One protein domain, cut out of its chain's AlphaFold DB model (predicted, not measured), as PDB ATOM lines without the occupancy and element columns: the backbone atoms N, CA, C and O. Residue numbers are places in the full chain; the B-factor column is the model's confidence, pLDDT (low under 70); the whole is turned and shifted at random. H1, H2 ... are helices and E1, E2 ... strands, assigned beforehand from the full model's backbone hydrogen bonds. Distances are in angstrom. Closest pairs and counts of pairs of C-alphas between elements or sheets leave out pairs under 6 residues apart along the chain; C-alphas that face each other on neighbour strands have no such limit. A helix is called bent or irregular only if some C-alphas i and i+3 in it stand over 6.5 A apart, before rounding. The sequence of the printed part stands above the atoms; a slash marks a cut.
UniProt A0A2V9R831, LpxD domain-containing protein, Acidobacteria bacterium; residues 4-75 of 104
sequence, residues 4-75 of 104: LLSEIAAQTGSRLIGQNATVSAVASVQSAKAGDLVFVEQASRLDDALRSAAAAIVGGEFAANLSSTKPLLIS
ATOM      1  N   LEU A   4     -52.292  -3.121  16.770       83.75
ATOM      2  CA  LEU A   4     -51.634  -4.402  17.015       83.75
ATOM      3  C   LEU A   4     -51.499  -5.198  15.708       83.75
ATOM      4  O   LEU A   4     -52.397  -5.196  14.863       83.75
ATOM      5  N   LEU A   5     -50.398  -5.940  15.558       81.56
ATOM      6  CA  LEU A   5     -50.182  -6.824  14.407       81.56
ATOM      7  C   LEU A   5     -51.314  -7.845  14.240       81.56
ATOM      8  O   LEU A   5     -51.696  -8.138  13.112       81.56
ATOM      9  N   SER A   6     -51.890  -8.342  15.338       80.69
ATOM     10  CA  SER A   6     -53.061  -9.227  15.309       80.69
ATOM     11  C   SER A   6     -54.287  -8.594  14.645       80.69
ATOM     12  O   SER A   6     -55.017  -9.279  13.934       80.69
ATOM     13  N   GLU A   7     -54.521  -7.293  14.849       82.31
ATOM     14  CA  GLU A   7     -55.637  -6.575  14.221       82.31
ATOM     15  C   GLU A   7     -55.380  -6.356  12.730       82.31
ATOM     16  O   GLU A   7     -56.287  -6.511  11.918       82.31
ATOM     17  N   ILE A   8     -54.138  -6.023  12.366       80.94
ATOM     18  CA  ILE A   8     -53.722  -5.841  10.969       80.94
ATOM     19  C   ILE A   8     -53.813  -7.175  10.218       80.94
ATOM     20  O   ILE A   8     -54.373  -7.224   9.125       80.94
ATOM     21  N   ALA A   9     -53.327  -8.264  10.817       78.88
ATOM     22  CA  ALA A   9     -53.443  -9.622  10.295       78.88
ATOM     23  C   ALA A   9     -54.914 -10.009  10.052       78.88
ATOM     24  O   ALA A   9     -55.263 -10.407   8.942       78.88
ATOM     25  N   ALA A  10     -55.793  -9.786  11.037       78.31
ATOM     26  CA  ALA A  10     -57.228 -10.038  10.901       78.31
ATOM     27  C   ALA A  10     -57.905  -9.157   9.828       78.31
ATOM     28  O   ALA A  10     -58.754  -9.648   9.089       78.31
ATOM     29  N   GLN A  11     -57.518  -7.882   9.699       74.31
ATOM     30  CA  GLN A  11     -58.055  -6.962   8.681       74.31
ATOM     31  C   GLN A  11     -57.572  -7.283   7.259       74.31
ATOM     32  O   GLN A  11     -58.282  -7.004   6.298       74.31
ATOM     33  N   THR A  12     -56.372  -7.851   7.111       72.56
ATOM     34  CA  THR A  12     -55.750  -8.144   5.804       72.56
ATOM     35  C   THR A  12     -55.871  -9.609   5.374       72.56
ATOM     36  O   THR A  12     -55.422  -9.948   4.285       72.56
ATOM     37  N   GLY A  13     -56.447 -10.485   6.207       71.19
ATOM     38  CA  GLY A  13     -56.482 -11.934   5.958       71.19
ATOM     39  C   GLY A  13     -55.106 -12.612   6.038       71.19
ATOM     40  O   GLY A  13     -54.922 -13.706   5.510       71.19
ATOM     41  N   SER A  14     -54.133 -11.959   6.676       77.31
ATOM     42  CA  SER A  14     -52.735 -12.398   6.729       77.31
ATOM     43  C   SER A  14     -52.452 -13.252   7.967       77.31
ATOM     44  O   SER A  14     -53.055 -13.071   9.025       77.31
ATOM     45  N   ARG A  15     -51.483 -14.162   7.875       78.94
ATOM     46  CA  ARG A  15     -51.066 -15.050   8.966       78.94
ATOM     47  C   ARG A  15     -49.939 -14.418   9.786       78.94
ATOM     48  O   ARG A  15     -48.813 -14.299   9.309       78.94
ATOM     49  N   LEU A  16     -50.226 -14.061  11.037       81.12
ATOM     50  CA  LEU A  16     -49.202 -13.668  12.012       81.12
ATOM     51  C   LEU A  16     -48.334 -14.884  12.393       81.12
ATOM     52  O   LEU A  16     -48.860 -15.951  12.713       81.12
ATOM     53  N   ILE A  17     -47.015 -14.706  12.379       79.38
ATOM     54  CA  ILE A  17     -45.998 -15.671  12.804       79.38
ATOM     55  C   ILE A  17     -45.106 -14.984  13.849       79.38
ATOM     56  O   ILE A  17     -44.515 -13.935  13.592       79.38
ATOM     57  N   GLY A  18     -45.003 -15.578  15.038       75.44
ATOM     58  CA  GLY A  18     -44.265 -15.006  16.166       75.44
ATOM     59  C   GLY A  18     -45.142 -14.168  17.102       75.44
ATOM     60  O   GLY A  18     -46.299 -14.497  17.356       75.44
ATOM     61  N   GLN A  19     -44.555 -13.120  17.680       75.81
ATOM     62  CA  GLN A  19     -45.130 -12.369  18.801       75.81
ATOM     63  C   GLN A  19     -46.116 -11.283  18.334       75.81
ATOM     64  O   GLN A  19     -45.919 -10.663  17.292       75.81
ATOM     65  N   ASN A  20     -47.157 -10.991  19.117       79.81
ATOM     66  CA  ASN A  20     -47.993  -9.822  18.836       79.81
ATOM     67  C   ASN A  20     -47.264  -8.549  19.290       79.81
ATOM     68  O   ASN A  20     -46.779  -8.488  20.418       79.81
ATOM     69  N   ALA A  21     -47.199  -7.540  18.426       79.00
ATOM     70  CA  ALA A  21     -46.534  -6.271  18.700       79.00
ATOM     71  C   ALA A  21     -47.406  -5.093  18.250       79.00
ATOM     72  O   ALA A  21     -48.334  -5.257  17.455       79.00
ATOM     73  N   THR A  22     -47.093  -3.903  18.751       83.00
ATOM     74  CA  THR A  22     -47.789  -2.661  18.402       83.00
ATOM     75  C   THR A  22     -46.968  -1.886  17.378       83.00
ATOM     76  O   THR A  22     -45.787  -1.630  17.608       83.00
ATOM     77  N   VAL A  23     -47.590  -1.491  16.268       84.56
ATOM     78  CA  VAL A  23     -46.957  -0.720  15.187       84.56
ATOM     79  C   VAL A  23     -47.690   0.600  14.947       84.56
ATOM     80  O   VAL A  23     -48.919   0.661  14.992       84.56
ATOM     81  N   SER A  24     -46.933   1.674  14.720       82.31
ATOM     82  CA  SER A  24     -47.445   3.054  14.646       82.31
ATOM     83  C   SER A  24     -47.758   3.528  13.226       82.31
ATOM     84  O   SER A  24     -48.669   4.345  13.046       82.31
ATOM     85  N   ALA A  25     -47.015   3.017  12.242       78.62
ATOM     86  CA  ALA A  25     -47.156   3.294  10.817       78.62
ATOM     87  C   ALA A  25     -46.681   2.095   9.973       78.62
ATOM     88  O   ALA A  25     -46.092   1.143  10.492       78.62
ATOM     89  N   VAL A  26     -46.940   2.154   8.663       79.44
ATOM     90  CA  VAL A  26     -46.365   1.244   7.661       79.44
ATOM     91  C   VAL A  26     -45.309   2.018   6.876       79.44
ATOM     92  O   VAL A  26     -45.587   3.127   6.418       79.44
ATOM     93  N   ALA A  27     -44.111   1.455   6.727       78.38
ATOM     94  CA  ALA A  27     -42.965   2.104   6.097       78.38
ATOM     95  C   ALA A  27     -42.230   1.159   5.134       78.38
ATOM     96  O   ALA A  27     -42.195  -0.055   5.320       78.38
ATOM     97  N   SER A  28     -41.587   1.716   4.110       75.31
ATOM     98  CA  SER A  28     -40.653   0.964   3.262       75.31
ATOM     99  C   SER A  28     -39.341   0.699   4.008       75.31
ATOM    100  O   SER A  28     -38.903   1.543   4.787       75.31
ATOM    101  N   VAL A  29     -38.668  -0.419   3.700       74.12
ATOM    102  CA  VAL A  29     -37.394  -0.876   4.311       74.12
ATOM    103  C   VAL A  29     -36.383   0.256   4.569       74.12
ATOM    104  O   VAL A  29     -35.793   0.333   5.644       74.12
ATOM    105  N   GLN A  30     -36.230   1.153   3.589       74.44
ATOM    106  CA  GLN A  30     -35.266   2.263   3.553       74.44
ATOM    107  C   GLN A  30     -35.598   3.443   4.489       74.44
ATOM    108  O   GLN A  30     -34.740   4.288   4.716       74.44
ATOM    109  N   SER A  31     -36.828   3.529   5.004       75.12
ATOM    110  CA  SER A  31     -37.313   4.642   5.843       75.12
ATOM    111  C   SER A  31     -37.881   4.167   7.191       75.12
ATOM    112  O   SER A  31     -38.434   4.955   7.958       75.12
ATOM    113  N   ALA A  32     -37.771   2.867   7.472       75.69
ATOM    114  CA  ALA A  32     -38.390   2.217   8.618       75.69
ATOM    115  C   ALA A  32     -37.663   2.506   9.937       75.69
ATOM    116  O   ALA A  32     -36.436   2.413  10.027       75.69
ATOM    117  N   LYS A  33     -38.437   2.809  10.979       77.31
ATOM    118  CA  LYS A  33     -37.949   3.144  12.319       77.31
ATOM    119  C   LYS A  33     -38.445   2.136  13.355       77.31
ATOM    120  O   LYS A  33     -39.288   1.277  13.082       77.31
ATOM    121  N   ALA A  34     -37.929   2.265  14.575       75.56
ATOM    122  CA  ALA A  34     -38.438   1.526  15.723       75.56
ATOM    123  C   ALA A  34     -39.930   1.843  15.933       75.56
ATOM    124  O   ALA A  34     -40.299   2.990  16.183       75.56
ATOM    125  N   GLY A  35     -40.778   0.820  15.813       79.62
ATOM    126  CA  GLY A  35     -42.240   0.939  15.873       79.62
ATOM    127  C   GLY A  35     -42.957   0.913  14.517       79.62
ATOM    128  O   GLY A  35     -44.189   0.907  14.507       79.62
ATOM    129  N   ASP A  36     -42.240   0.858  13.391       83.75
ATOM    130  CA  ASP A  36     -42.849   0.743  12.058       83.75
ATOM    131  C   ASP A  36     -42.997  -0.714  11.593       83.75
ATOM    132  O   ASP A  36     -42.191  -1.592  11.926       83.75
ATOM    133  N   LEU A  37     -44.031  -0.941  10.777       81.62
ATOM    134  CA  LEU A  37     -44.301  -2.179  10.048       81.62
ATOM    135  C   LEU A  37     -43.733  -2.091   8.626       81.62
ATOM    136  O   LEU A  37     -44.084  -1.172   7.888       81.62
ATOM    137  N   VAL A  38     -42.903  -3.052   8.216       82.56
ATOM    138  CA  VAL A  38     -42.231  -3.021   6.905       82.56
ATOM    139  C   VAL A  38     -42.774  -4.061   5.946       82.56
ATOM    140  O   VAL A  38     -42.722  -5.245   6.250       82.56
ATOM    141  N   PHE A  39     -43.230  -3.643   4.763       79.38
ATOM    142  CA  PHE A  39     -43.614  -4.570   3.696       79.38
ATOM    143  C   PHE A  39     -42.413  -4.933   2.813       79.38
ATOM    144  O   PHE A  39     -41.686  -4.059   2.331       79.38
ATOM    145  N   VAL A  40     -42.216  -6.234   2.601       75.94
ATOM    146  CA  VAL A  40     -41.203  -6.810   1.716       75.94
ATOM    147  C   VAL A  40     -41.898  -7.713   0.700       75.94
ATOM    148  O   VAL A  40     -42.568  -8.667   1.075       75.94
ATOM    149  N   GLU A  41     -41.692  -7.441  -0.588       71.62
ATOM    150  CA  GLU A  41     -42.199  -8.259  -1.708       71.62
ATOM    151  C   GLU A  41     -41.098  -9.079  -2.396       71.62
ATOM    152  O   GLU A  41     -41.383 -10.006  -3.147       71.62
ATOM    153  N   GLN A  42     -39.830  -8.733  -2.158       70.31
ATOM    154  CA  GLN A  42     -38.671  -9.303  -2.845       70.31
ATOM    155  C   GLN A  42     -37.640  -9.783  -1.825       70.31
ATOM    156  O   GLN A  42     -37.253  -9.019  -0.940       70.31
ATOM    157  N   ALA A  43     -37.135 -11.008  -1.999       70.12
ATOM    158  CA  ALA A  43     -36.100 -11.581  -1.136       70.12
ATOM    159  C   ALA A  43     -34.857 -10.674  -1.024       70.12
ATOM    160  O   ALA A  43     -34.337 -10.484   0.068       70.12
ATOM    161  N   SER A  44     -34.453  -9.999  -2.105       74.25
ATOM    162  CA  SER A  44     -33.305  -9.075  -2.118       74.25
ATOM    163  C   SER A  44     -33.448  -7.838  -1.216       74.25
ATOM    164  O   SER A  44     -32.478  -7.113  -1.037       74.25
ATOM    165  N   ARG A  45     -34.641  -7.561  -0.668       72.25
ATOM    166  CA  ARG A  45     -34.891  -6.485   0.315       72.25
ATOM    167  C   ARG A  45     -35.065  -7.012   1.748       72.25
ATOM    168  O   ARG A  45     -35.332  -6.234   2.661       72.25
ATOM    169  N   LEU A  46     -34.957  -8.326   1.942       70.25
ATOM    170  CA  LEU A  46     -35.272  -9.013   3.192       70.25
ATOM    171  C   LEU A  46     -34.095  -8.972   4.173       70.25
ATOM    172  O   LEU A  46     -34.308  -8.677   5.345       70.25
ATOM    173  N   ASP A  47     -32.860  -9.129   3.689       72.50
ATOM    174  CA  ASP A  47     -31.634  -8.859   4.455       72.50
ATOM    175  C   ASP A  47     -31.591  -7.423   4.997       72.50
ATOM    176  O   ASP A  47     -31.280  -7.201   6.168       72.50
ATOM    177  N   ASP A  48     -31.969  -6.441   4.175       74.00
ATOM    178  CA  ASP A  48     -32.048  -5.043   4.604       74.00
ATOM    179  C   ASP A  48     -33.178  -4.821   5.621       74.00
ATOM    180  O   ASP A  48     -32.994  -4.080   6.585       74.00
ATOM    181  N   ALA A  49     -34.322  -5.501   5.492       70.00
ATOM    182  CA  ALA A  49     -35.397  -5.453   6.489       70.00
ATOM    183  C   ALA A  49     -35.000  -6.113   7.828       70.00
ATOM    184  O   ALA A  49     -35.363  -5.623   8.903       70.00
ATOM    185  N   LEU A  50     -34.207  -7.189   7.782       70.25
ATOM    186  CA  LEU A  50     -33.628  -7.830   8.965       70.25
ATOM    187  C   LEU A  50     -32.620  -6.905   9.664       70.25
ATOM    188  O   LEU A  50     -32.694  -6.771  10.887       70.25
ATOM    189  N   ARG A  51     -31.758  -6.210   8.908       72.25
ATOM    190  CA  ARG A  51     -30.808  -5.199   9.422       72.25
ATOM    191  C   ARG A  51     -31.473  -3.900   9.896       72.25
ATOM    192  O   ARG A  51     -30.934  -3.231  10.770       72.25
ATOM    193  N   SER A  52     -32.622  -3.534   9.328       68.56
ATOM    194  CA  SER A  52     -33.338  -2.285   9.627       68.56
ATOM    195  C   SER A  52     -33.949  -2.262  11.039       68.56
ATOM    196  O   SER A  52     -34.211  -3.301  11.647       68.56
ATOM    197  N   ALA A  53     -34.230  -1.066  11.563       72.38
ATOM    198  CA  ALA A  53     -34.788  -0.840  12.904       72.38
ATOM    199  C   ALA A  53     -36.293  -1.181  13.040       72.38
ATOM    200  O   ALA A  53     -36.890  -0.921  14.084       72.38
ATOM    201  N   ALA A  54     -36.905  -1.747  11.996       76.25
ATOM    202  CA  ALA A  54     -38.313  -2.132  11.945       76.25
ATOM    203  C   ALA A  54     -38.743  -3.035  13.115       76.25
ATOM    204  O   ALA A  54     -38.040  -3.987  13.469       76.25
ATOM    205  N   ALA A  55     -39.938  -2.782  13.658       75.75
ATOM    206  CA  ALA A  55     -40.509  -3.592  14.738       75.75
ATOM    207  C   ALA A  55     -41.108  -4.915  14.235       75.75
ATOM    208  O   ALA A  55     -41.169  -5.888  14.983       75.75
ATOM    209  N   ALA A  56     -41.564  -4.946  12.980       76.88
ATOM    210  CA  ALA A  56     -42.257  -6.078  12.379       76.88
ATOM    211  C   ALA A  56     -42.127  -6.059  10.851       76.88
ATOM    212  O   ALA A  56     -41.978  -4.990  10.251       76.88
ATOM    213  N   ILE A  57     -42.208  -7.233  10.220       79.31
ATOM    214  CA  ILE A  57     -42.050  -7.389   8.766       79.31
ATOM    215  C   ILE A  57     -43.264  -8.132   8.184       79.31
ATOM    216  O   ILE A  57     -43.601  -9.231   8.613       79.31
ATOM    217  N   VAL A  58     -43.917  -7.539   7.187       78.50
ATOM    218  CA  VAL A  58     -44.926  -8.178   6.332       78.50
ATOM    219  C   VAL A  58     -44.218  -8.750   5.107       78.50
ATOM    220  O   VAL A  58     -43.429  -8.046   4.475       78.50
ATOM    221  N   GLY A  59     -44.514  -9.996   4.745       77.88
ATOM    222  CA  GLY A  59     -43.928 -10.650   3.575       77.88
ATOM    223  C   GLY A  59     -44.902 -11.578   2.857       77.88
ATOM    224  O   GLY A  59     -45.955 -11.927   3.389       77.88
ATOM    225  N   GLY A  60     -44.537 -11.992   1.645       72.19
ATOM    226  CA  GLY A  60     -45.200 -13.107   0.967       72.19
ATOM    227  C   GLY A  60     -44.762 -14.465   1.529       72.19
ATOM    228  O   GLY A  60     -43.994 -14.544   2.489       72.19
ATOM    229  N   GLU A  61     -45.193 -15.547   0.878       69.94
ATOM    230  CA  GLU A  61     -44.917 -16.943   1.271       69.94
ATOM    231  C   GLU A  61     -43.421 -17.239   1.534       69.94
ATOM    232  O   GLU A  61     -43.071 -18.043   2.398       69.94
ATOM    233  N   PHE A  62     -42.515 -16.545   0.836       69.44
ATOM    234  CA  PHE A  62     -41.063 -16.663   1.013       69.44
ATOM    235  C   PHE A  62     -40.585 -16.308   2.432       69.44
ATOM    236  O   PHE A  62     -39.597 -16.869   2.899       69.44
ATOM    237  N   ALA A  63     -41.290 -15.422   3.140       66.75
ATOM    238  CA  ALA A  63     -40.969 -15.068   4.519       66.75
ATOM    239  C   ALA A  63     -41.502 -16.102   5.534       66.75
ATOM    240  O   ALA A  63     -41.037 -16.128   6.670       66.75
ATOM    241  N   ALA A  64     -42.425 -16.990   5.142       65.50
ATOM    242  CA  ALA A  64     -43.032 -17.976   6.043       65.50
ATOM    243  C   ALA A  64     -42.052 -19.069   6.506       65.50
ATOM    244  O   ALA A  64     -42.261 -19.681   7.550       65.50
ATOM    245  N   ASN A  65     -40.979 -19.297   5.742       61.50
ATOM    246  CA  ASN A  65     -39.918 -20.256   6.063       61.50
ATOM    247  C   ASN A  65     -38.764 -19.631   6.874       61.50
ATOM    248  O   ASN A  65     -37.801 -20.325   7.197       61.50
ATOM    249  N   LEU A  66     -38.827 -18.334   7.203       62.31
ATOM    250  CA  LEU A  66     -37.764 -17.646   7.936       62.31
ATOM    251  C   LEU A  66     -38.080 -17.554   9.428       62.31
ATOM    252  O   LEU A  66     -38.979 -16.831   9.855       62.31
ATOM    253  N   SER A  67     -37.269 -18.236  10.237       51.84
ATOM    254  CA  SER A  67     -37.282 -18.090  11.693       51.84
ATOM    255  C   SER A  67     -36.623 -16.763  12.096       51.84
ATOM    256  O   SER A  67     -35.431 -16.692  12.388       51.84
ATOM    257  N   SER A  68     -37.404 -15.684  12.036       59.91
ATOM    258  CA  SER A  68     -37.015 -14.330  12.436       59.91
ATOM    259  C   SER A  68     -37.342 -14.075  13.910       59.91
ATOM    260  O   SER A  68     -38.450 -14.349  14.364       59.91
ATOM    261  N   THR A  69     -36.418 -13.449  14.646       63.50
ATOM    262  CA  THR A  69     -36.655 -12.975  16.024       63.50
ATOM    263  C   THR A  69     -37.671 -11.824  16.091       63.50
ATOM    264  O   THR A  69     -38.277 -11.588  17.137       63.50
ATOM    265  N   LYS A  70     -37.863 -11.099  14.980       70.19
ATOM    266  CA  LYS A  70     -38.908 -10.077  14.801       70.19
ATOM    267  C   LYS A  70     -40.204 -10.739  14.307       70.19
ATOM    268  O   LYS A  70     -40.114 -11.634  13.464       70.19
ATOM    269  N   PRO A  71     -41.389 -10.292  14.753       75.69
ATOM    270  CA  PRO A  71     -42.658 -10.851  14.300       75.69
ATOM    271  C   PRO A  71     -42.896 -10.626  12.802       75.69
ATOM    272  O   PRO A  71     -42.614  -9.555  12.253       75.69
ATOM    273  N   LEU A  72     -43.430 -11.667  12.163       75.69
ATOM    274  CA  LEU A  72     -43.663 -11.767  10.728       75.69
ATOM    275  C   LEU A  72     -45.160 -11.828  10.421       75.69
ATOM    276  O   LEU A  72     -45.937 -12.427  11.161       75.69
ATOM    277  N   LEU A  73     -45.570 -11.236   9.304       74.75
ATOM    278  CA  LEU A  73     -46.967 -11.174   8.880       74.75
ATOM    279  C   LEU A  73     -47.051 -11.653   7.425       74.75
ATOM    280  O   LEU A  73     -46.690 -10.928   6.501       74.75
ATOM    281  N   ILE A  74     -47.448 -12.911   7.228       78.50
ATOM    282  CA  ILE A  74     -47.440 -13.571   5.915       78.50
ATOM    283  C   ILE A  74     -48.761 -13.296   5.201       78.50
ATOM    284  O   ILE A  74     -49.816 -13.678   5.708       78.50
ATOM    285  N   SER A  75     -48.720 -12.656   4.033       67.81
ATOM    286  CA  SER A  75     -49.915 -12.385   3.228       67.81
ATOM    287  C   SER A  75     -49.842 -13.092   1.878       67.81
ATOM    288  O   SER A  75     -48.983 -12.783   1.052       67.81
TER     289      SER A  75
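This is residues 4 to 75 of the 104 residues of the protein "LpxD domain-containing protein" of Acidobacteria bacterium (UniProt A0A2V9R831). A twisted, short-stranded sheet of five strands makes the core, with one helix on each face: H1 covers the E1 and E5 end, and H2 covers E3 and E4. The 72 printed residues run H1, E1, E2, E3, H2, E4, E5; the mixed sheet has the order E1, E5, E4, E3, E2. The class is mixed, helices and strands, with 35 residues in named elements, under half. The whole is compact, radius of gyration of the C-alphas 10.6 A, spanning 26 by 25 by 19 A.

The sheet holds E1, residues 15 to 17, E5, 72 to 74, E4, 56 to 59, E3, 36 to 40, 12.9 A long, and E2, 25 to 27. H1 is residues 5 to 12, 10.3 A, from C-alpha 5 at (-50.182, -6.824, 14.407). H2 is residues 43 to 51, 13.4 A, irregular but only just: C-alphas 44 and 47 are 6.8 A apart. C-alpha 74 ends E5 at (-47.440, -13.571, 5.915).

E1 and E5 are antiparallel, with N 15 and O 74 at 2.8 A. The other neighbours are parallel: E5 and E4, N 73 and O 57 at 2.9 A; E4 and E3, N 58 and O 38 at 2.8 A; E3 and E2, N 37 and O 25 at 2.9 A. E3, H2 and E4 form a strand-helix-strand unit, two parallel neighbour strands with a helix between, its crossover right-handed. H2 lies over E3 at a height over the sheet of 9.2 A, along the strands; the closest C-alphas of H2 and E3 are Leu 46 and Val 40, 6.5 A. On the opposite face H1 lies over E5 at a height of 8.9 A, along the strands; its closest C-alphas to E5 are Ala 9 and Leu 73, 6.8 A. H1 and H2 are apart. Every O i to N i+4 pair is within hydrogen-bond range in H1, and 3 of 5 in H2.

The C-alphas farthest apart, Glu 7 and Ser 44, are 27.8 A apart. The printed part has no cut. The link from E4 to E5 is long, residues 60 to 71. Mean pLDDT of the printed part is 74.8; residues 52, 61 to 69 and 75 are under 70.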